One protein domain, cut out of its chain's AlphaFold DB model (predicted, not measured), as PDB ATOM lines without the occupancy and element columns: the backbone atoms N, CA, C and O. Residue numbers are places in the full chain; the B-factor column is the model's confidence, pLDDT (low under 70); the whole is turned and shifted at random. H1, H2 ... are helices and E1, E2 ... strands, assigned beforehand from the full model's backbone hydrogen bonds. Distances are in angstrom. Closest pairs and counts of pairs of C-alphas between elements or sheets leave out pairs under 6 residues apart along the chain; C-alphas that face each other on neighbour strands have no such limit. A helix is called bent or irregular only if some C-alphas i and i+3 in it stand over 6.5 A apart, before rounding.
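What this domain is: This is residues 253 to 448 of the 496 residues of an uncharacterized protein of Planococcus sp. Y42 (UniProt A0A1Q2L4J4). The model is a flat slab of mostly crossed helices in two lobes, H1, H2, H3 and H4a at one end and H6 to H9 at the other. H4b and H5 form the middle and touch both lobes, and the small hairpin of E1 and E2 lies at one edge, near H3a, H4b and H5. Residues 427 to 432 stick out. The 196 printed residues include nine named helices and two antiparallel strands, in the order H1 H2 H3 H4 E1 E2 H5 H6 H7 H8 H9; the class is mostly helix. The whole is compact, with a radius of gyration of the C-alphas of 18.4 A and spans of 54 by 42 by 22 A.

How they stand to each other: H1, residues 253 to 265, touches H2, residues 274 to 291, the closest C-alphas being Asn 254 and Ile 281 at 6.3 A. H3, residues 293 to 319, was assigned as one helix by its hydrogen bonds but is bent, with C-alphas 309 and 312 8.2 A apart; its arms H3a, 293 to 309, and H3b, 312 to 319, are about perpendicular at 77 degrees. H3b is irregular, with C-alphas 312 and 315 7.5 A apart. H2 and H3a form a helical hairpin, closest at C-alphas Leu 287 and Gly 295, 4.7 A. H4, residues 324 to 350, likewise one helix by its hydrogen bonds, is bent, with C-alphas 331 and 334 6.7 A apart; H4a, 324 to 331, and H4b, 334 to 350, stand at a shallow tilt of 29 degrees. E1, residues 358 to 361, and E2, residues 364 to 367, form a hairpin, with N 359 and O 366 within hydrogen-bond range at 2.8 A. H5, residues 368 to 381, touches H4b, closest at C-alphas Phe 378 and Leu 334, 6.7 A. H6, residues 384 to 396, touches H4b, closest at C-alphas Leu 390 and Gln 338, 6.5 A. H7, residues 401 to 405, touches H8, residues 409 to 429, closest at C-alphas Val 405 and Trp 411, 5.1 A. H9, residues 435 to 448, is about perpendicular to H8 at 88 degrees and touches H6 with residues 442 to 447 alone, closest at C-alphas Ala 446 and Glu 385, 5.1 A. Every O i to N i+4 pair is within hydrogen-bond range in H2, H3a, H4a, H4b, H5, H6, H7 and H9, against 7 of 9 in H1, 3 of 4 in H3b and 15 of 17 in H8.

Where its parts are: H1 begins at C-alpha 253 (352.329, -4.268, 539.793), and H9 ends at C-alpha 448 (380.940, -29.084, 552.470). From first to last C-alpha H8 measures 30.6 A, H2 25.6 A, H3a 24.4 A and H4b 24.3 A.

The domain as a whole: The C-alphas farthest apart, Ala 253 and Val 432, are 56.6 A apart. The printed part has no cut, and no link is long. pLDDT is under 70 at residues 320 to 322 and 430.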
ATOM      1  N   ALA A 253     352.156  -4.199 538.341       92.38
ATOM      2  CA  ALA A 253     352.329  -4.268 539.793       92.38
ATOM      3  C   ALA A 253     353.525  -5.140 540.217       92.38
ATOM      4  O   ALA A 253     354.280  -4.758 541.101       92.38
ATOM      5  N   ASN A 254     353.730  -6.280 539.545       91.62
ATOM      6  CA  ASN A 254     354.846  -7.189 539.820       91.62
ATOM      7  C   ASN A 254     356.209  -6.555 539.533       91.62
ATOM      8  O   ASN A 254     357.104  -6.618 540.368       91.62
ATOM      9  N   THR A 255     356.354  -5.938 538.359       93.12
ATOM     10  CA  THR A 255     357.594  -5.259 537.972       93.12
ATOM     11  C   THR A 255     357.830  -4.027 538.837       93.12
ATOM     12  O   THR A 255     358.956  -3.793 539.243       93.12
ATOM     13  N   ALA A 256     356.775  -3.277 539.170       93.50
ATOM     14  CA  ALA A 256     356.878  -2.102 540.029       93.50
ATOM     15  C   ALA A 256     357.250  -2.459 541.473       93.50
ATOM     16  O   ALA A 256     358.037  -1.745 542.078       93.50
ATOM     17  N   GLU A 257     356.734  -3.559 542.033       94.12
ATOM     18  CA  GLU A 257     357.178  -4.014 543.354       94.12
ATOM     19  C   GLU A 257     358.656  -4.393 543.339       94.12
ATOM     20  O   GLU A 257     359.393  -3.946 544.212       94.12
ATOM     21  N   LEU A 258     359.084  -5.187 542.351       93.25
ATOM     22  CA  LEU A 258     360.480  -5.590 542.224       93.25
ATOM     23  C   LEU A 258     361.387  -4.361 542.094       93.25
ATOM     24  O   LEU A 258     362.313  -4.212 542.882       93.25
ATOM     25  N   ASP A 259     361.060  -3.443 541.189       93.38
ATOM     26  CA  ASP A 259     361.769  -2.173 541.013       93.38
ATOM     27  C   ASP A 259     361.823  -1.358 542.318       93.38
ATOM     28  O   ASP A 259     362.885  -0.915 542.743       93.38
ATOM     29  N   MET A 260     360.706  -1.232 543.042       91.12
ATOM     30  CA  MET A 260     360.677  -0.557 544.345       91.12
ATOM     31  C   MET A 260     361.518  -1.257 545.420       91.12
ATOM     32  O   MET A 260     361.988  -0.582 546.335       91.12
ATOM     33  N   MET A 261     361.657  -2.585 545.376       91.94
ATOM     34  CA  MET A 261     362.502  -3.332 546.310       91.94
ATOM     35  C   MET A 261     363.981  -3.129 545.987       91.94
ATOM     36  O   MET A 261     364.740  -2.827 546.901       91.94
ATOM     37  N   LEU A 262     364.362  -3.219 544.711       91.50
ATOM     38  CA  LEU A 262     365.741  -3.040 544.247       91.50
ATOM     39  C   LEU A 262     366.228  -1.594 544.434       91.50
ATOM     40  O   LEU A 262     367.297  -1.370 544.999       91.50
ATOM     41  N   ASN A 263     365.391  -0.606 544.099       90.00
ATOM     42  CA  ASN A 263     365.729   0.817 544.216       90.00
ATOM     43  C   ASN A 263     366.009   1.270 545.658       90.00
ATOM     44  O   ASN A 263     366.655   2.294 545.862       90.00
ATOM     45  N   ARG A 264     365.535   0.541 546.682       89.94
ATOM     46  CA  ARG A 264     365.891   0.827 548.089       89.94
ATOM     47  C   ARG A 264     367.362   0.555 548.397       89.94
ATOM     48  O   ARG A 264     367.855   1.043 549.408       89.94
ATOM     49  N   TYR A 265     368.011  -0.232 547.550       87.88
ATOM     50  CA  TYR A 265     369.391  -0.678 547.671       87.88
ATOM     51  C   TYR A 265     370.219  -0.231 546.455       87.88
ATOM     52  O   TYR A 265     371.168  -0.911 546.075       87.88
ATOM     53  N   ASP A 266     369.829   0.895 545.840       85.69
ATOM     54  CA  ASP A 266     370.512   1.550 544.715       85.69
ATOM     55  C   ASP A 266     370.751   0.650 543.485       85.69
ATOM     56  O   ASP A 266     371.699   0.867 542.731       85.69
ATOM     57  N   LEU A 267     369.875  -0.337 543.256       85.44
ATOM     58  CA  LEU A 267     369.859  -1.147 542.038       85.44
ATOM     59  C   LEU A 267     368.611  -0.846 541.210       85.44
ATOM     60  O   LEU A 267     367.488  -0.935 541.710       85.44
ATOM     61  N   TYR A 268     368.810  -0.563 539.926       88.44
ATOM     62  CA  TYR A 268     367.721  -0.357 538.977       88.44
ATOM     63  C   TYR A 268     367.310  -1.675 538.320       88.44
ATOM     64  O   TYR A 268     368.154  -2.501 537.972       88.44
ATOM     65  N   ILE A 269     366.005  -1.881 538.115       89.69
ATOM     66  CA  ILE A 269     365.493  -3.114 537.497       89.69
ATOM     67  C   ILE A 269     366.046  -3.331 536.079       89.69
ATOM     68  O   ILE A 269     366.187  -4.471 535.646       89.69
ATOM     69  N   GLU A 270     366.390  -2.255 535.368       89.12
ATOM     70  CA  GLU A 270     366.984  -2.287 534.030       89.12
ATOM     71  C   GLU A 270     368.404  -2.870 533.994       89.12
ATOM     72  O   GLU A 270     368.889  -3.205 532.914       89.12
ATOM     73  N   GLU A 271     369.068  -2.996 535.146       85.62
ATOM     74  CA  GLU A 271     370.368  -3.664 535.254       85.62
ATOM     75  C   GLU A 271     370.252  -5.193 535.268       85.62
ATOM     76  O   GLU A 271     371.268  -5.879 535.188       85.62
ATOM     77  N   LEU A 272     369.029  -5.727 535.356       88.06
ATOM     78  CA  LEU A 272     368.754  -7.158 535.314       88.06
ATOM     79  C   LEU A 272     368.195  -7.573 533.950       88.06
ATOM     80  O   LEU A 272     367.407  -6.869 533.311       88.06
ATOM     81  N   SER A 273     368.541  -8.782 533.533       89.62
ATOM     82  CA  SER A 273     368.016  -9.440 532.350       89.62
ATOM     83  C   SER A 273     366.521  -9.719 532.491       89.62
ATOM     84  O   SER A 273     365.988 -10.019 533.567       89.62
ATOM     85  N   GLU A 274     365.823  -9.683 531.356       89.69
ATOM     86  CA  GLU A 274     364.389  -9.976 531.313       89.69
ATOM     87  C   GLU A 274     364.076 -11.384 531.847       89.69
ATOM     88  O   GLU A 274     363.050 -11.582 532.499       89.69
ATOM     89  N   GLU A 275     364.965 -12.356 531.618       89.38
ATOM     90  CA  GLU A 275     364.795 -13.723 532.111       89.38
ATOM     91  C   GLU A 275     364.774 -13.768 533.643       89.38
ATOM     92  O   GLU A 275     363.838 -14.321 534.225       89.38
ATOM     93  N   THR A 276     365.744 -13.133 534.302       89.81
ATOM     94  CA  THR A 276     365.807 -13.061 535.766       89.81
ATOM     95  C   THR A 276     364.610 -12.326 536.349       89.81
ATOM     96  O   THR A 276     363.989 -12.814 537.296       89.81
ATOM     97  N   ILE A 277     364.205 -11.202 535.749       91.19
ATOM     98  CA  ILE A 277     362.997 -10.474 536.163       91.19
ATOM     99  C   ILE A 277     361.771 -11.398 536.101       91.19
ATOM    100  O   ILE A 277     360.982 -11.464 537.049       91.19
ATOM    101  N   GLN A 278     361.615 -12.151 535.008       91.44
ATOM    102  CA  GLN A 278     360.509 -13.095 534.844       91.44
ATOM    103  C   GLN A 278     360.569 -14.256 535.847       91.44
ATOM    104  O   GLN A 278     359.517 -14.669 536.339       91.44
ATOM    105  N   GLN A 279     361.757 -14.762 536.185       91.69
ATOM    106  CA  GLN A 279     361.935 -15.828 537.176       91.69
ATOM    107  C   GLN A 279     361.588 -15.362 538.597       91.69
ATOM    108  O   GLN A 279     360.803 -16.026 539.278       91.69
ATOM    109  N   LEU A 280     362.078 -14.187 539.014       93.06
ATOM    110  CA  LEU A 280     361.762 -13.574 540.310       93.06
ATOM    111  C   LEU A 280     360.246 -13.350 540.458       93.06
ATOM    112  O   LEU A 280     359.614 -13.828 541.406       93.06
ATOM    113  N   ILE A 281     359.628 -12.717 539.456       92.56
ATOM    114  CA  ILE A 281     358.174 -12.508 539.407       92.56
ATOM    115  C   ILE A 281     357.420 -13.849 539.367       92.56
ATOM    116  O   ILE A 281     356.348 -13.990 539.966       92.56
ATOM    117  N   GLY A 282     357.956 -14.846 538.663       91.50
ATOM    118  CA  GLY A 282     357.397 -16.189 538.561       91.50
ATOM    119  C   GLY A 282     357.335 -16.902 539.911       91.50
ATOM    120  O   GLY A 282     356.282 -17.445 540.263       91.50
ATOM    121  N   ALA A 283     358.414 -16.851 540.694       92.06
ATOM    122  CA  ALA A 283     358.472 -17.437 542.033       92.06
ATOM    123  C   ALA A 283     357.479 -16.766 542.991       92.06
ATOM    124  O   ALA A 283     356.667 -17.459 543.611       92.06
ATOM    125  N   LYS A 284     357.447 -15.427 543.010       93.56
ATOM    126  CA  LYS A 284     356.459 -14.645 543.768       93.56
ATOM    127  C   LYS A 284     355.025 -15.083 543.460       93.56
ATOM    128  O   LYS A 284     354.260 -15.439 544.358       93.56
ATOM    129  N   ASN A 285     354.653 -15.067 542.180       91.06
ATOM    130  CA  ASN A 285     353.299 -15.414 541.749       91.06
ATOM    131  C   ASN A 285     352.964 -16.878 542.056       91.06
ATOM    132  O   ASN A 285     351.821 -17.189 542.388       91.06
ATOM    133  N   THR A 286     353.938 -17.783 541.944       91.25
ATOM    134  CA  THR A 286     353.749 -19.205 542.263       91.25
ATOM    135  C   THR A 286     353.421 -19.387 543.738       91.25
ATOM    136  O   THR A 286     352.417 -20.027 544.049       91.25
ATOM    137  N   LEU A 287     354.195 -18.772 544.634       92.31
ATOM    138  CA  LEU A 287     353.957 -18.836 546.075       92.31
ATOM    139  C   LEU A 287     352.617 -18.215 546.469       92.31
ATOM    140  O   LEU A 287     351.861 -18.834 547.217       92.31
ATOM    141  N   PHE A 288     352.267 -17.055 545.908       92.06
ATOM    142  CA  PHE A 288     350.961 -16.445 546.161       92.06
ATOM    143  C   PHE A 288     349.803 -17.332 545.678       92.06
ATOM    144  O   PHE A 288     348.839 -17.553 546.405       92.06
ATOM    145  N   ASN A 289     349.889 -17.899 544.472       89.31
ATOM    146  CA  ASN A 289     348.826 -18.760 543.945       89.31
ATOM    147  C   ASN A 289     348.685 -20.080 544.722       89.31
ATOM    148  O   ASN A 289     347.590 -20.639 544.780       89.31
ATOM    149  N   LYS A 290     349.787 -20.592 545.282       89.62
ATOM    150  CA  LYS A 290     349.829 -21.850 546.038       89.62
ATOM    151  C   LYS A 290     349.411 -21.676 547.508       89.62
ATOM    152  O   LYS A 290     348.729 -22.548 548.041       89.62
ATOM    153  N   VAL A 291     349.800 -20.570 548.148       90.50
ATOM    154  CA  VAL A 291     349.780 -20.404 549.621       90.50
ATOM    155  C   VAL A 291     349.166 -19.061 550.064       90.50
ATOM    156  O   VAL A 291     349.033 -18.786 551.254       90.50
ATOM    157  N   GLY A 292     348.758 -18.205 549.128       90.12
ATOM    158  CA  GLY A 292     348.126 -16.917 549.416       90.12
ATOM    159  C   GLY A 292     349.089 -15.871 549.981       90.12
ATOM    160  O   GLY A 292     350.268 -15.818 549.620       90.12
ATOM    161  N   GLU A 293     348.574 -15.014 550.868       89.31
ATOM    162  CA  GLU A 293     349.326 -13.898 551.462       89.31
ATOM    163  C   GLU A 293     350.571 -14.365 552.231       89.31
ATOM    164  O   GLU A 293     351.610 -13.711 552.147       89.31
ATOM    165  N   THR A 294     350.520 -15.521 552.901       91.12
ATOM    166  CA  THR A 294     351.685 -16.072 553.610       91.12
ATOM    167  C   THR A 294     352.821 -16.423 552.652       91.12
ATOM    168  O   THR A 294     353.964 -16.055 552.899       91.12
ATOM    169  N   GLY A 295     352.525 -17.063 551.513       93.44
ATOM    170  CA  GLY A 295     353.547 -17.368 550.502       93.44
ATOM    171  C   GLY A 295     354.210 -16.108 549.943       93.44
ATOM    172  O   GLY A 295     355.414 -16.080 549.697       93.44
ATOM    173  N   LEU A 296     353.432 -15.036 549.792       93.00
ATOM    174  CA  LEU A 296     353.947 -13.738 549.374       93.00
ATOM    175  C   LEU A 296     354.785 -13.054 550.466       93.00
ATOM    176  O   LEU A 296     355.781 -12.411 550.143       93.00
ATOM    177  N   SER A 297     354.414 -13.210 551.739       93.12
ATOM    178  CA  SER A 297     355.208 -12.746 552.884       93.12
ATOM    179  C   SER A 297     356.586 -13.416 552.919       93.12
ATOM    180  O   SER A 297     357.594 -12.716 553.003       93.12
ATOM    181  N   ILE A 298     356.637 -14.742 552.740       95.38
ATOM    182  CA  ILE A 298     357.884 -15.526 552.644       95.38
ATOM    183  C   ILE A 298     358.767 -14.993 551.506       95.38
ATOM    184  O   ILE A 298     359.933 -14.673 551.718       95.38
ATOM    185  N   TYR A 299     358.200 -14.823 550.305       96.25
ATOM    186  CA  TYR A 299     358.941 -14.289 549.158       96.25
ATOM    187  C   TYR A 299     359.499 -12.882 549.418       96.25
ATOM    188  O   TYR A 299     360.668 -12.617 549.148       96.25
ATOM    189  N   ARG A 300     358.667 -11.966 549.934       94.38
ATOM    190  CA  ARG A 300     359.072 -10.579 550.208       94.38
ATOM    191  C   ARG A 300     360.206 -10.529 551.226       94.38
ATOM    192  O   ARG A 300     361.141  -9.763 551.018       94.38
ATOM    193  N   LYS A 301     360.140 -11.357 552.275       95.19
ATOM    194  CA  LYS A 301     361.188 -11.448 553.293       95.19
ATOM    195  C   LYS A 301     362.496 -11.975 552.705       95.19
ATOM    196  O   LYS A 301     363.521 -11.326 552.870       95.19
ATOM    197  N   ALA A 302     362.442 -13.067 551.941       95.00
ATOM    198  CA  ALA A 302     363.611 -13.623 551.261       95.00
ATOM    199  C   ALA A 302     364.276 -12.602 550.325       95.00
ATOM    200  O   ALA A 302     365.493 -12.433 550.341       95.00
ATOM    201  N   MET A 303     363.473 -11.894 549.527       94.62
ATOM    202  CA  MET A 303     363.977 -10.888 548.596       94.62
ATOM    203  C   MET A 303     364.549  -9.664 549.324       94.62
ATOM    204  O   MET A 303     365.558  -9.119 548.890       94.62
ATOM    205  N   GLU A 304     363.945  -9.239 550.436       93.75
ATOM    206  CA  GLU A 304     364.485  -8.165 551.275       93.75
ATOM    207  C   GLU A 304     365.841  -8.548 551.882       93.75
ATOM    208  O   GLU A 304     366.776  -7.755 551.786       93.75
ATOM    209  N   SER A 305     365.973  -9.766 552.421       92.88
ATOM    210  CA  SER A 305     367.243 -10.296 552.936       92.88
ATOM    211  C   SER A 305     368.307 -10.383 551.835       92.88
ATOM    212  O   SER A 305     369.427  -9.911 552.021       92.88
ATOM    213  N   TYR A 306     367.944 -10.887 550.647       91.56
ATOM    214  CA  TYR A 306     368.845 -10.911 549.491       91.56
ATOM    215  C   TYR A 306     369.330  -9.508 549.120       91.56
ATOM    216  O   TYR A 306     370.526  -9.301 548.916       91.56
ATOM    217  N   CYS A 307     368.422  -8.532 549.043       90.19
ATOM    218  CA  CYS A 307     368.816  -7.182 548.666       90.19
ATOM    219  C   CYS A 307     369.710  -6.538 549.737       90.19
ATOM    220  O   CYS A 307     370.694  -5.877 549.413       90.19
ATOM    221  N   HIS A 308     369.407  -6.764 551.013       89.06
ATOM    222  CA  HIS A 308     370.215  -6.235 552.104       89.06
ATOM    223  C   HIS A 308     371.665  -6.732 552.056       89.06
ATOM    224  O   HIS A 308     372.592  -5.956 552.276       89.06
ATOM    225  N   GLU A 309     371.858  -8.011 551.738       84.25
ATOM    226  CA  GLU A 309     373.172  -8.652 551.798       84.25
ATOM    227  C   GLU A 309     373.942  -8.620 550.477       84.25
ATOM    228  O   GLU A 309     375.167  -8.581 550.498       84.25
ATOM    229  N   ASN A 310     373.255  -8.670 549.332       80.50
ATOM    230  CA  ASN A 310     373.873  -8.983 548.040       80.50
ATOM    231  C   ASN A 310     373.364  -8.132 546.861       80.50
ATOM    232  O   ASN A 310     373.746  -8.404 545.721       80.50
ATOM    233  N   CYS A 311     372.539  -7.095 547.081       80.31
ATOM    234  CA  CYS A 311     371.999  -6.280 545.974       80.31
ATOM    235  C   CYS A 311     373.095  -5.627 545.120       80.31
ATOM    236  O   CYS A 311     372.977  -5.569 543.901       80.31
ATOM    237  N   PHE A 312     374.206  -5.213 545.738       74.50
ATOM    238  CA  PHE A 312     375.347  -4.607 545.040       74.50
ATOM    239  C   PHE A 312     376.055  -5.556 544.054       74.50
ATOM    240  O   PHE A 312     376.867  -5.109 543.248       74.50
ATOM    241  N   LEU A 313     375.764  -6.859 544.120       75.12
ATOM    242  CA  LEU A 313     376.278  -7.883 543.209       75.12
ATOM    243  C   LEU A 313     375.214  -8.393 542.239       75.12
ATOM    244  O   LEU A 313     375.508  -9.273 541.436       75.12
ATOM    245  N   ALA A 314     373.984  -7.885 542.300       79.56
ATOM    246  CA  ALA A 314     372.876  -8.429 541.526       79.56
ATOM    247  C   ALA A 314     373.139  -8.385 540.014       79.56
ATOM    248  O   ALA A 314     373.016  -9.415 539.357       79.56
ATOM    249  N   SER A 315     373.610  -7.255 539.480       73.00
ATOM    250  CA  SER A 315     373.972  -7.130 538.059       73.00
ATOM    251  C   SER A 315     375.084  -8.117 537.673       73.00
ATOM    252  O   SER A 315     375.068  -8.687 536.590       73.00
ATOM    253  N   TYR A 316     376.017  -8.407 538.591       71.25
ATOM    254  CA  TYR A 316     377.048  -9.422 538.367       71.25
ATOM    255  C   TYR A 316     376.482 -10.846 538.369       71.25
ATOM    256  O   TYR A 316     376.794 -11.617 537.468       71.25
ATOM    257  N   HIS A 317     375.660 -11.212 539.355       72.75
ATOM    258  CA  HIS A 317     375.054 -12.546 539.415       72.75
ATOM    259  C   HIS A 317     374.221 -12.839 538.178       72.75
ATOM    260  O   HIS A 317     374.165 -13.979 537.732       72.75
ATOM    261  N   ASP A 318     373.581 -11.815 537.623       78.62
ATOM    262  CA  ASP A 318     372.754 -11.957 536.438       78.62
ATOM    263  C   ASP A 318     373.564 -12.335 535.185       78.62
ATOM    264  O   ASP A 318     373.115 -13.144 534.375       78.62
ATOM    265  N   ASP A 319     374.790 -11.815 535.082       71.31
ATOM    266  CA  ASP A 319     375.726 -12.087 533.986       71.31
ATOM    267  C   ASP A 319     376.470 -13.432 534.124       71.31
ATOM    268  O   ASP A 319     377.153 -13.868 533.190       71.31
ATOM    269  N   GLN A 320     376.418 -14.078 535.292       68.75
ATOM    270  CA  GLN A 320     377.124 -15.334 535.561       68.75
ATOM    271  C   GLN A 320     376.218 -16.568 535.416       68.75
ATOM    272  O   GLN A 320     375.003 -16.489 535.269       68.75
ATOM    273  N   GLU A 321     376.837 -17.751 535.484       58.81
ATOM    274  CA  GLU A 321     376.148 -19.049 535.443       58.81
ATOM    275  C   GLU A 321     375.128 -19.217 536.589       58.81
ATOM    276  O   GLU A 321     374.091 -19.854 536.411       58.81
ATOM    277  N   TYR A 322     375.385 -18.584 537.739       59.72
ATOM    278  CA  TYR A 322     374.516 -18.569 538.917       59.72
ATOM    279  C   TYR A 322     373.643 -17.310 538.919       59.72
ATOM    280  O   TYR A 322     373.901 -16.376 539.683       59.72
ATOM    281  N   LYS A 323     372.632 -17.283 538.042       75.88
ATOM    282  CA  LYS A 323     371.686 -16.162 537.884       75.88
ATOM    283  C   LYS A 323     371.207 -15.648 539.245       75.88
ATOM    284  O   LYS A 323     371.016 -16.440 540.170       75.88
ATOM    285  N   VAL A 324     370.904 -14.348 539.359       84.38
ATOM    286  CA  VAL A 324     370.344 -13.725 540.587       84.38
ATOM    287  C   VAL A 324     369.234 -14.572 541.205       84.38
ATOM    288  O   VAL A 324     369.182 -14.749 542.422       84.38
ATOM    289  N   TYR A 325     368.352 -15.117 540.365       87.00
ATOM    290  CA  TYR A 325     367.260 -15.970 540.810       87.00
ATOM    291  C   TYR A 325     367.732 -17.225 541.554       87.00
ATOM    292  O   TYR A 325     367.139 -17.566 542.573       87.00
ATOM    293  N   ASP A 326     368.780 -17.908 541.091       84.06
ATOM    294  CA  ASP A 326     369.286 -19.118 541.743       84.06
ATOM    295  C   ASP A 326     369.910 -18.795 543.101       84.06
ATOM    296  O   ASP A 326     369.649 -19.505 544.074       84.06
ATOM    297  N   VAL A 327     370.654 -17.687 543.194       84.62
ATOM    298  CA  VAL A 327     371.203 -17.190 544.467       84.62
ATOM    299  C   VAL A 327     370.070 -16.824 545.429       84.62
ATOM    300  O   VAL A 327     370.056 -17.295 546.566       84.62
ATOM    301  N   MET A 328     369.080 -16.049 544.971       90.06
ATOM    302  CA  MET A 328     367.906 -15.674 545.767       90.06
ATOM    303  C   MET A 328     367.130 -16.916 546.229       90.06
ATOM    304  O   MET A 328     366.807 -17.053 547.409       90.06
ATOM    305  N   ARG A 329     366.875 -17.868 545.324       91.00
ATOM    306  CA  ARG A 329     366.130 -19.095 545.620       91.00
ATOM    307  C   ARG A 329     366.852 -19.950 546.657       91.00
ATOM    308  O   ARG A 329     366.251 -20.325 547.661       91.00
ATOM    309  N   ASN A 330     368.111 -20.280 546.394       85.25
ATOM    310  CA  ASN A 330     368.861 -21.240 547.194       85.25
ATOM    311  C   ASN A 330     369.223 -20.639 548.560       85.25
ATOM    312  O   ASN A 330     368.978 -21.248 549.603       85.25
ATOM    313  N   ASN A 331     369.754 -19.419 548.587       84.88
ATOM    314  CA  ASN A 331     370.333 -18.878 549.816       84.88
ATOM    315  C   ASN A 331     369.323 -18.160 550.710       84.88
ATOM    316  O   ASN A 331     369.598 -18.023 551.901       84.88
ATOM    317  N   TYR A 332     368.171 -17.753 550.166       92.06
ATOM    318  CA  TYR A 332     367.175 -16.964 550.891       92.06
ATOM    319  C   TYR A 332     365.806 -17.636 550.886       92.06
ATOM    320  O   TYR A 332     365.297 -17.995 551.944       92.06
ATOM    321  N   LEU A 333     365.214 -17.878 549.712       94.12
ATOM    322  CA  LEU A 333     363.829 -18.349 549.633       94.12
ATOM    323  C   LEU A 333     363.620 -19.717 550.287       94.12
ATOM    324  O   LEU A 333     362.681 -19.891 551.062       94.12
ATOM    325  N   LEU A 334     364.489 -20.688 549.990       92.38
ATOM    326  CA  LEU A 334     364.411 -22.019 550.594       92.38
ATOM    327  C   LEU A 334     364.629 -21.974 552.109       92.38
ATOM    328  O   LEU A 334     363.966 -22.726 552.820       92.38
ATOM    329  N   LYS A 335     365.486 -21.077 552.611       91.25
ATOM    330  CA  LYS A 335     365.713 -20.913 554.053       91.25
ATOM    331  C   LYS A 335     364.485 -20.351 554.768       91.25
ATOM    332  O   LYS A 335     364.099 -20.881 555.804       91.25
ATOM    333  N   GLU A 336     363.832 -19.343 554.194       94.44
ATOM    334  CA  GLU A 336     362.587 -18.794 554.753       94.44
ATOM    335  C   GLU A 336     361.465 -19.850 554.751       94.44
ATOM    336  O   GLU A 336     360.753 -20.015 555.740       94.44
ATOM    337  N   ILE A 337     361.344 -20.651 553.682       94.94
ATOM    338  CA  ILE A 337     360.392 -21.776 553.655       94.94
ATOM    339  C   ILE A 337     360.746 -22.812 554.732       94.94
ATOM    340  O   ILE A 337     359.858 -23.267 555.452       94.94
ATOM    341  N   GLN A 338     362.024 -23.176 554.868       93.25
ATOM    342  CA  GLN A 338     362.494 -24.115 555.887       93.25
ATOM    343  C   GLN A 338     362.152 -23.626 557.299       93.25
ATOM    344  O   GLN A 338     361.643 -24.410 558.097       93.25
ATOM    345  N   SER A 339     362.369 -22.341 557.593       93.69
ATOM    346  CA  SER A 339     362.016 -21.729 558.876       93.69
ATOM    347  C   SER A 339     360.523 -21.883 559.180       93.69
ATOM    348  O   SER A 339     360.167 -22.388 560.243       93.69
ATOM    349  N   VAL A 340     359.646 -21.591 558.213       94.19
ATOM    350  CA  VAL A 340     358.195 -21.789 558.367       94.19
ATOM    351  C   VAL A 340     357.833 -23.259 558.607       94.19
ATOM    352  O   VAL A 340     356.988 -23.559 559.451       94.19
ATOM    353  N   LEU A 341     358.462 -24.197 557.891       92.94
ATOM    354  CA  LEU A 341     358.226 -25.633 558.087       92.94
ATOM    355  C   LEU A 341     358.656 -26.101 559.488       92.94
ATOM    356  O   LEU A 341     357.977 -26.944 560.082       92.94
ATOM    357  N   LEU A 342     359.743 -25.544 560.027       93.00
ATOM    358  CA  LEU A 342     360.209 -25.813 561.389       93.00
ATOM    359  C   LEU A 342     359.245 -25.254 562.440       93.00
ATOM    360  O   LEU A 342     358.877 -25.979 563.361       93.00
ATOM    361  N   GLU A 343     358.752 -24.025 562.270       93.31
ATOM    362  CA  GLU A 343     357.756 -23.430 563.174       93.31
ATOM    363  C   GLU A 343     356.468 -24.276 563.243       93.31
ATOM    364  O   GLU A 343     355.910 -24.511 564.320       93.31
ATOM    365  N   VAL A 344     356.019 -24.818 562.104       90.75
ATOM    366  CA  VAL A 344     354.882 -25.756 562.040       90.75
ATOM    367  C   VAL A 344     355.186 -27.054 562.784       90.75
ATOM    368  O   VAL A 344     354.342 -27.556 563.533       90.75
ATOM    369  N   ALA A 345     356.383 -27.611 562.594       89.94
ATOM    370  CA  ALA A 345     356.808 -28.827 563.275       89.94
ATOM    371  C   ALA A 345     356.887 -28.632 564.800       89.94
ATOM    372  O   ALA A 345     356.438 -29.497 565.559       89.94
ATOM    373  N   GLU A 346     357.369 -27.477 565.260       90.88
ATOM    374  CA  GLU A 346     357.349 -27.099 566.673       90.88
ATOM    375  C   GLU A 346     355.925 -26.975 567.217       90.88
ATOM    376  O   GLU A 346     355.639 -27.470 568.310       90.88
ATOM    377  N   CYS A 347     355.014 -26.357 566.461       88.38
ATOM    378  CA  CYS A 347     353.602 -26.272 566.838       88.38
ATOM    379  C   CYS A 347     352.980 -27.667 567.001       88.38
ATOM    380  O   CYS A 347     352.277 -27.917 567.985       88.38
ATOM    381  N   ASN A 348     353.282 -28.589 566.082       87.50
ATOM    382  CA  ASN A 348     352.857 -29.986 566.182       87.50
ATOM    383  C   ASN A 348     353.433 -30.655 567.433       87.50
ATOM    384  O   ASN A 348     352.675 -31.246 568.196       87.50
ATOM    385  N   LYS A 349     354.735 -30.505 567.707       87.69
ATOM    386  CA  LYS A 349     355.371 -31.035 568.926       87.69
ATOM    387  C   LYS A 349     354.697 -30.509 570.199       87.69
ATOM    388  O   LYS A 349     354.355 -31.302 571.074       87.69
ATOM    389  N   ARG A 350     354.444 -29.197 570.293       86.75
ATOM    390  CA  ARG A 350     353.745 -28.574 571.440       86.75
ATOM    391  C   ARG A 350     352.315 -29.094 571.604       86.75
ATOM    392  O   ARG A 350     351.833 -29.210 572.726       86.75
ATOM    393  N   SER A 351     351.667 -29.445 570.497       84.56
ATOM    394  CA  SER A 351     350.303 -29.988 570.463       84.56
ATOM    395  C   SER A 351     350.249 -31.513 570.628       84.56
ATOM    396  O   SER A 351     349.207 -32.115 570.383       84.56
ATOM    397  N   GLY A 352     351.358 -32.163 571.004       83.19
ATOM    398  CA  GLY A 352     351.419 -33.619 571.156       83.19
ATOM    399  C   GLY A 352     351.287 -34.380 569.835       83.19
ATOM    400  O   GLY A 352     350.725 -35.469 569.816       83.19
ATOM    401  N   TYR A 353     351.773 -33.797 568.737       81.31
ATOM    402  CA  TYR A 353     351.702 -34.336 567.374       81.31
ATOM    403  C   TYR A 353     350.269 -34.592 566.892       81.31
ATOM    404  O   TYR A 353     350.004 -35.504 566.113       81.31
ATOM    405  N   VAL A 354     349.330 -33.757 567.336       74.75
ATOM    406  CA  VAL A 354     347.978 -33.703 566.780       74.75
ATOM    407  C   VAL A 354     347.959 -32.677 565.655       74.75
ATOM    408  O   VAL A 354     348.387 -31.541 565.844       74.75
ATOM    409  N   SER A 355     347.446 -33.075 564.488       73.44
ATOM    410  CA  SER A 355     347.327 -32.171 563.343       73.44
ATOM    411  C   SER A 355     346.423 -30.988 563.692       73.44
ATOM    412  O   SER A 355     345.229 -31.155 563.958       73.44
ATOM    413  N   SER A 356     346.997 -29.784 563.691       77.75
ATOM    414  CA  SER A 356     346.224 -28.553 563.805       77.75
ATOM    415  C   SER A 356     345.645 -28.158 562.449       77.75
ATOM    416  O   SER A 356     346.275 -28.327 561.401       77.75
ATOM    417  N   VAL A 357     344.451 -27.564 562.468       82.69
ATOM    418  CA  VAL A 357     343.835 -26.967 561.273       82.69
ATOM    419  C   VAL A 357     344.635 -25.741 560.811       82.69
ATOM    420  O   VAL A 357     344.712 -25.470 559.607       82.69
ATOM    421  N   GLN A 358     345.240 -25.016 561.758       90.06
ATOM    422  CA  GLN A 358     345.972 -23.768 561.544       90.06
ATOM    423  C   GLN A 358     347.232 -23.690 562.418       90.06
ATOM    424  O   GLN A 358     347.241 -24.162 563.553       90.06
ATOM    425  N   TYR A 359     348.280 -23.072 561.888       89.44
ATOM    426  CA  TYR A 359     349.571 -22.877 562.537       89.44
ATOM    427  C   TYR A 359     349.902 -21.390 562.503       89.44
ATOM    428  O   TYR A 359     349.787 -20.765 561.449       89.44
ATOM    429  N   GLU A 360     350.296 -20.833 563.642       90.50
ATOM    430  CA  GLU A 360     350.789 -19.459 563.730       90.50
ATOM    431  C   GLU A 360     352.282 -19.448 563.418       90.50
ATOM    432  O   GLU A 360     353.044 -20.175 564.056       90.50
ATOM    433  N   THR A 361     352.686 -18.646 562.434       91.62
ATOM    434  CA  THR A 361     354.082 -18.519 562.006       91.62
ATOM    435  C   THR A 361     354.516 -17.059 562.012       91.62
ATOM    436  O   THR A 361     353.692 -16.139 562.069       91.62
ATOM    437  N   SER A 362     355.819 -16.821 561.897       89.81
ATOM    438  CA  SER A 362     356.408 -15.488 561.706       89.81
ATOM    439  C   SER A 362     355.862 -14.748 560.472       89.81
ATOM    440  O   SER A 362     355.911 -13.518 560.408       89.81
ATOM    441  N   HIS A 363     355.257 -15.473 559.524       89.38
ATOM    442  CA  HIS A 363     354.622 -14.937 558.317       89.38
ATOM    443  C   HIS A 363     353.083 -14.910 558.379       89.38
ATOM    444  O   HIS A 363     352.432 -14.643 557.361       89.38
ATOM    445  N   GLY A 364     352.502 -15.159 559.557       88.44
ATOM    446  CA  GLY A 364     351.065 -15.176 559.824       88.44
ATOM    447  C   GLY A 364     350.488 -16.587 559.944       88.44
ATOM    448  O   GLY A 364     351.203 -17.577 560.052       88.44
ATOM    449  N   THR A 365     349.163 -16.702 559.916       90.12
ATOM    450  CA  THR A 365     348.501 -17.998 560.081       90.12
ATOM    451  C   THR A 365     348.524 -18.808 558.782       90.12
ATOM    452  O   THR A 365     347.999 -18.367 557.753       90.12
ATOM    453  N   ILE A 366     349.044 -20.037 558.820       91.94
ATOM    454  CA  ILE A 366     348.952 -20.994 557.710       91.94
ATOM    455  C   ILE A 366     348.001 -22.140 558.044       91.94
ATOM    456  O   ILE A 366     347.928 -22.607 559.173       91.94
ATOM    457  N   THR A 367     347.258 -22.625 557.052       90.88
ATOM    458  CA  THR A 367     346.414 -23.817 557.220       90.88
ATOM    459  C   THR A 367     347.231 -25.091 557.018       90.88
ATOM    460  O   THR A 367     348.273 -25.059 556.362       90.88
ATOM    461  N   HIS A 368     346.729 -26.236 557.481       87.38
ATOM    462  CA  HIS A 368     347.354 -27.531 557.183       87.38
ATOM    463  C   HIS A 368     347.580 -27.759 555.682       87.38
ATOM    464  O   HIS A 368     348.660 -28.156 555.263       87.38
ATOM    465  N   ARG A 369     346.605 -27.385 554.848       89.00
ATOM    466  CA  ARG A 369     346.741 -27.466 553.389       89.00
ATOM    467  C   ARG A 369     347.853 -26.560 552.848       89.00
ATOM    468  O   ARG A 369     348.558 -26.950 551.924       89.00
ATOM    469  N   HIS A 370     347.993 -25.344 553.376       90.81
ATOM    470  CA  HIS A 370     349.076 -24.433 552.986       90.81
ATOM    471  C   HIS A 370     350.443 -25.015 553.340       90.81
ATOM    472  O   HIS A 370     351.347 -24.958 552.512       90.81
ATOM    473  N   PHE A 371     350.562 -25.609 554.529       90.19
ATOM    474  CA  PHE A 371     351.754 -26.337 554.950       90.19
ATOM    475  C   PHE A 371     352.107 -27.461 553.960       90.19
ATOM    476  O   PHE A 371     353.230 -27.492 553.464       90.19
ATOM    477  N   GLU A 372     351.154 -28.330 553.605       89.00
ATOM    478  CA  GLU A 372     351.414 -29.437 552.671       89.00
ATOM    479  C   GLU A 372     351.903 -28.935 551.308       89.00
ATOM    480  O   GLU A 372     352.840 -29.486 550.734       89.00
ATOM    481  N   ILE A 373     351.302 -27.853 550.806       91.62
ATOM    482  CA  ILE A 373     351.687 -27.239 549.532       91.62
ATOM    483  C   ILE A 373     353.075 -26.583 549.616       91.62
ATOM    484  O   ILE A 373     353.836 -26.667 548.651       91.62
ATOM    485  N   LEU A 374     353.403 -25.918 550.729       92.62
ATOM    486  CA  LEU A 374     354.727 -25.329 550.959       92.62
ATOM    487  C   LEU A 374     355.807 -26.403 551.021       92.62
ATOM    488  O   LEU A 374     356.863 -26.230 550.420       92.62
ATOM    489  N   LEU A 375     355.529 -27.511 551.707       91.19
ATOM    490  CA  LEU A 375     356.454 -28.628 551.798       91.19
ATOM    491  C   LEU A 375     356.668 -29.286 550.427       91.19
ATOM    492  O   LEU A 375     357.807 -29.501 550.024       91.19
ATOM    493  N   ASP A 376     355.597 -29.526 549.666       90.12
ATOM    494  CA  ASP A 376     355.716 -30.032 548.293       90.12
ATOM    495  C   ASP A 376     356.511 -29.064 547.402       90.12
ATOM    496  O   ASP A 376     357.350 -29.498 546.616       90.12
ATOM    497  N   TYR A 377     356.295 -27.753 547.547       91.44
ATOM    498  CA  TYR A 377     357.072 -26.749 546.822       91.44
ATOM    499  C   TYR A 377     358.554 -26.787 547.218       91.44
ATOM    500  O   TYR A 377     359.404 -26.830 546.334       91.44
ATOM    501  N   PHE A 378     358.876 -26.852 548.513       91.56
ATOM    502  CA  PHE A 378     360.247 -26.982 549.017       91.56
ATOM    503  C   PHE A 378     360.969 -28.199 548.420       91.56
ATOM    504  O   PHE A 378     362.099 -28.078 547.959       91.56
ATOM    505  N   LEU A 379     360.294 -29.349 548.361       87.88
ATOM    506  CA  LEU A 379     360.839 -30.588 547.793       87.88
ATOM    507  C   LEU A 379     360.982 -30.557 546.263       87.88
ATOM    508  O   LEU A 379     361.816 -31.281 545.713       87.88
ATOM    509  N   GLU A 380     360.146 -29.771 545.579       88.62
ATOM    510  CA  GLU A 380     360.162 -29.590 544.123       88.62
ATOM    511  C   GLU A 380     361.334 -28.703 543.681       88.62
ATOM    512  O   GLU A 380     361.991 -29.011 542.686       88.62
ATOM    513  N   ILE A 381     361.593 -27.612 544.411       87.50
ATOM    514  CA  ILE A 381     362.603 -26.611 544.031       87.50
ATOM    515  C   ILE A 381     363.933 -26.732 544.792       87.50
ATOM    516  O   ILE A 381     364.925 -26.145 544.359       87.50
ATOM    517  N   GLY A 382     363.966 -27.463 545.907       83.56
ATOM    518  CA  GLY A 382     365.162 -27.705 546.710       83.56
ATOM    519  C   GLY A 382     366.011 -28.864 546.190       83.56
ATOM    520  O   GLY A 382     365.505 -29.850 545.649       83.56
ATOM    521  N   THR A 383     367.327 -28.759 546.375       82.62
ATOM    522  CA  THR A 383     368.241 -29.884 546.152       82.62
ATOM    523  C   THR A 383     368.193 -30.861 547.338       82.62
ATOM    524  O   THR A 383     367.731 -30.487 548.421       82.62
ATOM    525  N   PRO A 384     368.675 -32.109 547.181       79.75
ATOM    526  CA  PRO A 384     368.735 -33.084 548.276       79.75
ATOM    527  C   PRO A 384     369.434 -32.571 549.546       79.75
ATOM    528  O   PRO A 384     369.091 -32.981 550.651       79.75
ATOM    529  N   GLU A 385     370.387 -31.648 549.406       81.75
ATOM    530  CA  GLU A 385     371.081 -31.006 550.522       81.75
ATOM    531  C   GLU A 385     370.110 -30.248 551.450       81.75
ATOM    532  O   GLU A 385     370.195 -30.386 552.669       81.75
ATOM    533  N   TYR A 386     369.123 -29.527 550.904       82.50
ATOM    534  CA  TYR A 386     368.118 -28.806 551.703       82.50
ATOM    535  C   TYR A 386     367.203 -29.737 552.502       82.50
ATOM    536  O   TYR A 386     366.752 -29.381 553.590       82.50
ATOM    537  N   GLU A 387     366.962 -30.949 552.005       84.94
ATOM    538  CA  GLU A 387     366.212 -31.970 552.741       84.94
ATOM    539  C   GLU A 387     366.997 -32.450 553.966       84.94
ATOM    540  O   GLU A 387     366.427 -32.609 555.049       84.94
ATOM    541  N   MET A 388     368.315 -32.625 553.810       83.75
ATOM    542  CA  MET A 388     369.208 -32.976 554.914       83.75
ATOM    543  C   MET A 388     369.283 -31.858 555.954       83.75
ATOM    544  O   MET A 388     369.191 -32.147 557.147       83.75
ATOM    545  N   PHE A 389     369.354 -30.592 555.532       84.94
ATOM    546  CA  PHE A 389     369.331 -29.458 556.463       84.94
ATOM    547  C   PHE A 389     368.016 -29.354 557.230       84.94
ATOM    548  O   PHE A 389     368.032 -29.090 558.431       84.94
ATOM    549  N   LEU A 390     366.878 -29.604 556.578       87.50
ATOM    550  CA  LEU A 390     365.592 -29.634 557.270       87.50
ATOM    551  C   LEU A 390     365.537 -30.777 558.297       87.50
ATOM    552  O   LEU A 390     365.108 -30.540 559.425       87.50
ATOM    553  N   ARG A 391     366.012 -31.987 557.961       86.38
ATOM    554  CA  ARG A 391     366.095 -33.104 558.928       86.38
ATOM    555  C   ARG A 391     367.009 -32.777 560.106       86.38
ATOM    556  O   ARG A 391     366.620 -33.018 561.245       86.38
ATOM    557  N   ALA A 392     368.188 -32.218 559.843       86.25
ATOM    558  CA  ALA A 392     369.123 -31.820 560.888       86.25
ATOM    559  C   ALA A 392     368.502 -30.769 561.818       86.25
ATOM    560  O   ALA A 392     368.510 -30.950 563.029       86.25
ATOM    561  N   ALA A 393     367.861 -29.737 561.264       87.25
ATOM    562  CA  ALA A 393     367.195 -28.707 562.058       87.25
ATOM    563  C   ALA A 393     366.021 -29.255 562.893       87.25
ATOM    564  O   ALA A 393     365.841 -28.854 564.042       87.25
ATOM    565  N   LEU A 394     365.244 -30.208 562.360       89.50
ATOM    566  CA  LEU A 394     364.206 -30.905 563.130       89.50
ATOM    567  C   LEU A 394     364.807 -31.682 564.307       89.50
ATOM    568  O   LEU A 394     364.303 -31.588 565.426       89.50
ATOM    569  N   ARG A 395     365.896 -32.419 564.068       88.31
ATOM    570  CA  ARG A 395     366.607 -33.178 565.103       88.31
ATOM    571  C   ARG A 395     367.166 -32.259 566.186       88.31
ATOM    572  O   ARG A 395     366.960 -32.542 567.364       88.31
ATOM    573  N   ASP A 396     367.790 -31.149 565.800       88.06
ATOM    574  CA  ASP A 396     368.340 -30.147 566.721       88.06
ATOM    575  C   ASP A 396     367.235 -29.497 567.574       88.06
ATOM    576  O   ASP A 396     367.413 -29.274 568.770       88.06
ATOM    577  N   ALA A 397     366.038 -29.295 567.008       86.88
ATOM    578  CA  ALA A 397     364.844 -28.867 567.745       86.88
ATOM    579  C   ALA A 397     364.215 -29.987 568.614       86.88
ATOM    580  O   ALA A 397     363.174 -29.802 569.267       86.88
ATOM    581  N   GLY A 398     364.813 -31.183 568.623       86.81
ATOM    582  CA  GLY A 398     364.322 -32.374 569.310       86.81
ATOM    583  C   GLY A 398     362.979 -32.858 568.764       86.81
ATOM    584  O   GLY A 398     362.098 -33.221 569.549       86.81
ATOM    585  N   ILE A 399     362.763 -32.756 567.454       88.62
ATOM    586  CA  ILE A 399     361.546 -33.175 566.756       88.62
ATOM    587  C   ILE A 399     361.860 -34.433 565.946       88.62
ATOM    588  O   ILE A 399     362.637 -34.401 564.997       88.62
ATOM    589  N   GLN A 400     361.216 -35.545 566.301       84.75
ATOM    590  CA  GLN A 400     361.325 -36.793 565.548       84.75
ATOM    591  C   GLN A 400     360.401 -36.757 564.328       84.75
ATOM    592  O   GLN A 400     359.195 -36.523 564.460       84.75
ATOM    593  N   ILE A 401     360.961 -36.984 563.138       83.56
ATOM    594  CA  ILE A 401     360.211 -36.904 561.880       83.56
ATOM    595  C   ILE A 401     359.149 -38.004 561.789       83.56
ATOM    596  O   ILE A 401     358.066 -37.770 561.262       83.56
ATOM    597  N   GLU A 402     359.403 -39.163 562.393       84.81
ATOM    598  CA  GLU A 402     358.485 -40.301 562.479       84.81
ATOM    599  C   GLU A 402     357.190 -39.913 563.203       84.81
ATOM    600  O   GLU A 402     356.099 -40.323 562.803       84.81
ATOM    601  N   LEU A 403     357.292 -39.066 564.232       82.00
ATOM    602  CA  LEU A 403     356.128 -38.548 564.953       82.00
ATOM    603  C   LEU A 403     355.353 -37.536 564.098       82.00
ATOM    604  O   LEU A 403     354.121 -37.507 564.132       82.00
ATOM    605  N   LEU A 404     356.049 -36.756 563.264       82.38
ATOM    606  CA  LEU A 404     355.418 -35.835 562.316       82.38
ATOM    607  C   LEU A 404     354.696 -36.555 561.171       82.38
ATOM    608  O   LEU A 404     353.685 -36.035 560.696       82.38
ATOM    609  N   VAL A 405     355.130 -37.750 560.756       82.00
ATOM    610  CA  VAL A 405     354.435 -38.540 559.715       82.00
ATOM    611  C   VAL A 405     352.967 -38.778 560.077       82.00
ATOM    612  O   VAL A 405     352.103 -38.745 559.202       82.00
ATOM    613  N   SER A 406     352.663 -38.937 561.370       75.19
ATOM    614  CA  SER A 406     351.284 -39.097 561.851       75.19
ATOM    615  C   SER A 406     350.416 -37.840 561.667       75.19
ATOM    616  O   SER A 406     349.196 -37.944 561.555       75.19
ATOM    617  N   THR A 407     351.042 -36.660 561.570       72.69
ATOM    618  CA  THR A 407     350.360 -35.366 561.377       72.69
ATOM    619  C   THR A 407     350.106 -35.038 559.911       72.69
ATOM    620  O   THR A 407     349.092 -34.419 559.595       72.69
ATOM    621  N   SER A 408     351.013 -35.447 559.018       77.31
ATOM    622  CA  SER A 408     350.875 -35.319 557.568       77.31
ATOM    623  C   SER A 408     351.745 -36.349 556.856       77.31
ATOM    624  O   SER A 408     352.957 -36.425 557.077       77.31
ATOM    625  N   GLY A 409     351.145 -37.066 555.902       76.31
ATOM    626  CA  GLY A 409     351.860 -37.997 555.028       76.31
ATOM    627  C   GLY A 409     352.910 -37.329 554.130       76.31
ATOM    628  O   GLY A 409     353.693 -38.029 553.497       76.31
ATOM    629  N   GLN A 410     352.969 -35.994 554.076       81.38
ATOM    630  CA  GLN A 410     354.009 -35.282 553.332       81.38
ATOM    631  C   GLN A 410     355.378 -35.353 554.022       81.38
ATOM    632  O   GLN A 410     356.397 -35.460 553.339       81.38
ATOM    633  N   TRP A 411     355.425 -35.415 555.359       84.56
ATOM    634  CA  TRP A 411     356.676 -35.642 556.098       84.56
ATOM    635  C   TRP A 411     357.315 -36.992 555.747       84.56
ATOM    636  O   TRP A 411     358.540 -37.099 555.676       84.56
ATOM    637  N   LEU A 412     356.495 -37.999 555.420       85.12
ATOM    638  CA  LEU A 412     356.976 -39.307 554.967       85.12
ATOM    639  C   LEU A 412     357.781 -39.197 553.668       85.12
ATOM    640  O   LEU A 412     358.705 -39.975 553.453       85.12
ATOM    641  N   ARG A 413     357.477 -38.229 552.795       83.25
ATOM    642  CA  ARG A 413     358.240 -38.035 551.552       83.25
ATOM    643  C   ARG A 413     359.659 -37.553 551.826       83.25
ATOM    644  O   ARG A 413     360.578 -38.067 551.194       83.25
ATOM    645  N   ILE A 414     359.836 -36.632 552.779       82.50
ATOM    646  CA  ILE A 414     361.171 -36.219 553.243       82.50
ATOM    647  C   ILE A 414     361.920 -37.442 553.770       82.50
ATOM    648  O   ILE A 414     363.056 -37.688 553.367       82.50
ATOM    649  N   GLN A 415     361.265 -38.235 554.625       82.94
ATOM    650  CA  GLN A 415     361.864 -39.438 555.191       82.94
ATOM    651  C   GLN A 415     362.303 -40.404 554.083       82.94
ATOM    652  O   GLN A 415     363.478 -40.735 554.006       82.94
ATOM    653  N   ILE A 416     361.413 -40.774 553.157       84.94
ATOM    654  CA  ILE A 416     361.721 -41.698 552.052       84.94
ATOM    655  C   ILE A 416     362.881 -41.193 551.182       84.94
ATOM    656  O   ILE A 416     363.754 -41.982 550.813       84.94
ATOM    657  N   ARG A 417     362.906 -39.902 550.821       83.31
ATOM    658  CA  ARG A 417     363.983 -39.348 549.981       83.31
ATOM    659  C   ARG A 417     365.325 -39.358 550.708       83.31
ATOM    660  O   ARG A 417     366.324 -39.763 550.112       83.31
ATOM    661  N   ALA A 418     365.338 -39.006 551.989       79.38
ATOM    662  CA  ALA A 418     366.540 -39.043 552.809       79.38
ATOM    663  C   ALA A 418     367.030 -40.480 553.068       79.38
ATOM    664  O   ALA A 418     368.221 -40.748 552.932       79.38
ATOM    665  N   GLU A 419     366.133 -41.434 553.330       82.94
ATOM    666  CA  GLU A 419     366.499 -42.854 553.447       82.94
ATOM    667  C   GLU A 419     367.062 -43.410 552.132       82.94
ATOM    668  O   GLU A 419     368.012 -44.192 552.131       82.94
ATOM    669  N   LYS A 420     366.563 -42.947 550.980       85.69
ATOM    670  CA  LYS A 420     367.142 -43.297 549.676       85.69
ATOM    671  C   LYS A 420     368.564 -42.746 549.505       85.69
ATOM    672  O   LYS A 420     369.405 -43.431 548.927       85.69
ATOM    673  N   LEU A 421     368.846 -41.534 549.990       79.94
ATOM    674  CA  LEU A 421     370.202 -40.968 549.983       79.94
ATOM    675  C   LEU A 421     371.146 -41.784 550.871       79.94
ATOM    676  O   LEU A 421     372.241 -42.121 550.424       79.94
ATOM    677  N   LYS A 422     370.697 -42.165 552.074       79.50
ATOM    678  CA  LYS A 422     371.449 -43.043 552.984       79.50
ATOM    679  C   LYS A 422     371.739 -44.402 552.362       79.50
ATOM    680  O   LYS A 422     372.888 -44.823 552.331       79.50
ATOM    681  N   ALA A 423     370.728 -45.057 551.792       81.94
ATOM    682  CA  ALA A 423     370.897 -46.353 551.139       81.94
ATOM    683  C   ALA A 423     371.908 -46.287 549.980       81.94
ATOM    684  O   ALA A 423     372.743 -47.178 549.836       81.94
ATOM    685  N   ASN A 424     371.873 -45.209 549.189       82.56
ATOM    686  CA  ASN A 424     372.857 -44.981 548.132       82.56
ATOM    687  C   ASN A 424     374.272 -44.768 548.696       82.56
ATOM    688  O   ASN A 424     375.232 -45.259 548.109       82.56
ATOM    689  N   LEU A 425     374.407 -44.056 549.819       78.50
ATOM    690  CA  LEU A 425     375.689 -43.847 550.492       78.50
ATOM    691  C   LEU A 425     376.272 -45.166 551.012       78.50
ATOM    692  O   LEU A 425     377.417 -45.490 550.711       78.50
ATOM    693  N   LEU A 426     375.469 -45.948 551.736       79.25
ATOM    694  CA  LEU A 426     375.865 -47.248 552.278       79.25
ATOM    695  C   LEU A 426     376.317 -48.196 551.163       79.25
ATOM    696  O   LEU A 426     377.388 -48.793 551.258       79.25
ATOM    697  N   ALA A 427     375.564 -48.243 550.058       79.06
ATOM    698  CA  ALA A 427     375.919 -49.034 548.882       79.06
ATOM    699  C   ALA A 427     377.253 -48.611 548.234       79.06
ATOM    700  O   ALA A 427     377.924 -49.448 547.633       79.06
ATOM    701  N   LEU A 428     377.637 -47.333 548.341       78.38
ATOM    702  CA  LEU A 428     378.902 -46.807 547.819       78.38
ATOM    703  C   LEU A 428     380.073 -46.981 548.795       78.38
ATOM    704  O   LEU A 428     381.199 -47.175 548.345       78.38
ATOM    705  N   SER A 429     379.821 -46.884 550.103       73.88
ATOM    706  CA  SER A 429     380.864 -46.936 551.135       73.88
ATOM    707  C   SER A 429     381.417 -48.345 551.362       73.88
ATOM    708  O   SER A 429     382.592 -48.488 551.677       73.88
ATOM    709  N   GLY A 430     380.597 -49.388 551.176       66.62
ATOM    710  CA  GLY A 430     380.987 -50.779 551.437       66.62
ATOM    711  C   GLY A 430     381.178 -51.131 552.922       66.62
ATOM    712  O   GLY A 430     381.350 -52.311 553.227       66.62
ATOM    713  N   ASP A 431     381.099 -50.147 553.823       71.75
ATOM    714  CA  ASP A 431     381.270 -50.284 555.270       71.75
ATOM    715  C   ASP A 431     379.921 -50.309 556.010       71.75
ATOM    716  O   ASP A 431     378.902 -49.797 555.540       71.75
ATOM    717  N   VAL A 432     379.919 -50.905 557.207       73.25
ATOM    718  CA  VAL A 432     378.767 -50.889 558.120       73.25
ATOM    719  C   VAL A 432     378.790 -49.573 558.897       73.25
ATOM    720  O   VAL A 432     379.367 -49.505 559.978       73.25
ATOM    721  N   MET A 433     378.192 -48.523 558.335       80.44
ATOM    722  CA  MET A 433     377.914 -47.284 559.069       80.44
ATOM    723  C   MET A 433     376.574 -47.412 559.800       80.44
ATOM    724  O   MET A 433     375.610 -47.966 559.264       80.44
ATOM    725  N   THR A 434     376.501 -46.895 561.021       83.25
ATOM    726  CA  THR A 434     375.234 -46.719 561.742       83.25
ATOM    727  C   THR A 434     374.376 -45.633 561.083       83.25
ATOM    728  O   THR A 434     374.862 -44.816 560.295       83.25
ATOM    729  N   ASP A 435     373.081 -45.602 561.406       73.31
ATOM    730  CA  ASP A 435     372.162 -44.592 560.864       73.31
ATOM    731  C   ASP A 435     372.571 -43.162 561.254       73.31
ATOM    732  O   ASP A 435     372.448 -42.247 560.436       73.31
ATOM    733  N   GLU A 436     373.085 -42.974 562.473       79.38
ATOM    734  CA  GLU A 436     373.586 -41.684 562.962       79.38
ATOM    735  C   GLU A 436     374.843 -41.248 562.199       79.38
ATOM    736  O   GLU A 436     374.895 -40.118 561.708       79.38
ATOM    737  N   GLU A 437     375.803 -42.155 561.995       81.50
ATOM    738  CA  GLU A 437     377.023 -41.884 561.219       81.50
ATOM    739  C   GLU A 437     376.710 -41.566 559.749       81.50
ATOM    740  O   GLU A 437     377.328 -40.681 559.155       81.50
ATOM    741  N   CYS A 438     375.720 -42.241 559.153       79.06
ATOM    742  CA  CYS A 438     375.253 -41.932 557.800       79.06
ATOM    743  C   CYS A 438     374.640 -40.531 557.711       79.06
ATOM    744  O   CYS A 438     374.894 -39.807 556.745       79.06
ATOM    745  N   GLU A 439     373.808 -40.147 558.685       78.06
ATOM    746  CA  GLU A 439     373.218 -38.806 558.725       78.06
ATOM    747  C   GLU A 439     374.272 -37.724 558.904       78.06
ATOM    748  O   GLU A 439     374.232 -36.723 558.190       78.06
ATOM    749  N   GLU A 440     375.212 -37.918 559.828       84.12
ATOM    750  CA  GLU A 440     376.290 -36.966 560.082       84.12
ATOM    751  C   GLU A 440     377.205 -36.827 558.862       84.12
ATOM    752  O   GLU A 440     377.526 -35.709 558.456       84.12
ATOM    753  N   PHE A 441     377.535 -37.937 558.194       82.69
ATOM    754  CA  PHE A 441     378.297 -37.903 556.951       82.69
ATOM    755  C   PHE A 441     377.554 -37.154 555.839       82.69
ATOM    756  O   PHE A 441     378.140 -36.307 555.166       82.69
ATOM    757  N   LEU A 442     376.266 -37.450 555.622       81.25
ATOM    758  CA  LEU A 442     375.464 -36.784 554.592       81.25
ATOM    759  C   LEU A 442     375.298 -35.292 554.878       81.25
ATOM    760  O   LEU A 442     375.374 -34.491 553.946       81.25
ATOM    761  N   LEU A 443     375.100 -34.920 556.146       82.50
ATOM    762  CA  LEU A 443     375.035 -33.528 556.569       82.50
ATOM    763  C   LEU A 443     376.377 -32.834 556.328       82.50
ATOM    764  O   LEU A 443     376.405 -31.817 555.648       82.50
ATOM    765  N   SER A 444     377.489 -33.424 556.768       82.50
ATOM    766  CA  SER A 444     378.831 -32.880 556.538       82.50
ATOM    767  C   SER A 444     379.162 -32.762 555.045       82.50
ATOM    768  O   SER A 444     379.737 -31.769 554.598       82.50
ATOM    769  N   ALA A 445     378.751 -33.734 554.225       79.50
ATOM    770  CA  ALA A 445     378.909 -33.675 552.776       79.50
ATOM    771  C   ALA A 445     378.051 -32.565 552.146       79.50
ATOM    772  O   ALA A 445     378.527 -31.876 551.241       79.50
ATOM    773  N   ALA A 446     376.815 -32.372 552.619       78.94
ATOM    774  CA  ALA A 446     375.937 -31.286 552.189       78.94
ATOM    775  C   ALA A 446     376.504 -29.914 552.590       78.94
ATOM    776  O   ALA A 446     376.594 -29.023 551.744       78.94
ATOM    777  N   GLU A 447     376.961 -29.765 553.838       79.12
ATOM    778  CA  GLU A 447     377.634 -28.566 554.349       79.12
ATOM    779  C   GLU A 447     378.879 -28.253 553.527       79.12
ATOM    780  O   GLU A 447     379.042 -27.133 553.056       79.12
ATOM    781  N   LYS A 448     379.727 -29.253 553.270       77.56
ATOM    782  CA  LYS A 448     380.940 -29.084 552.470       77.56
ATOM    783  C   LYS A 448     380.627 -28.698 551.028       77.56
ATOM    784  O   LYS A 448     381.337 -27.871 550.466       77.56
TER     785      LYS A 448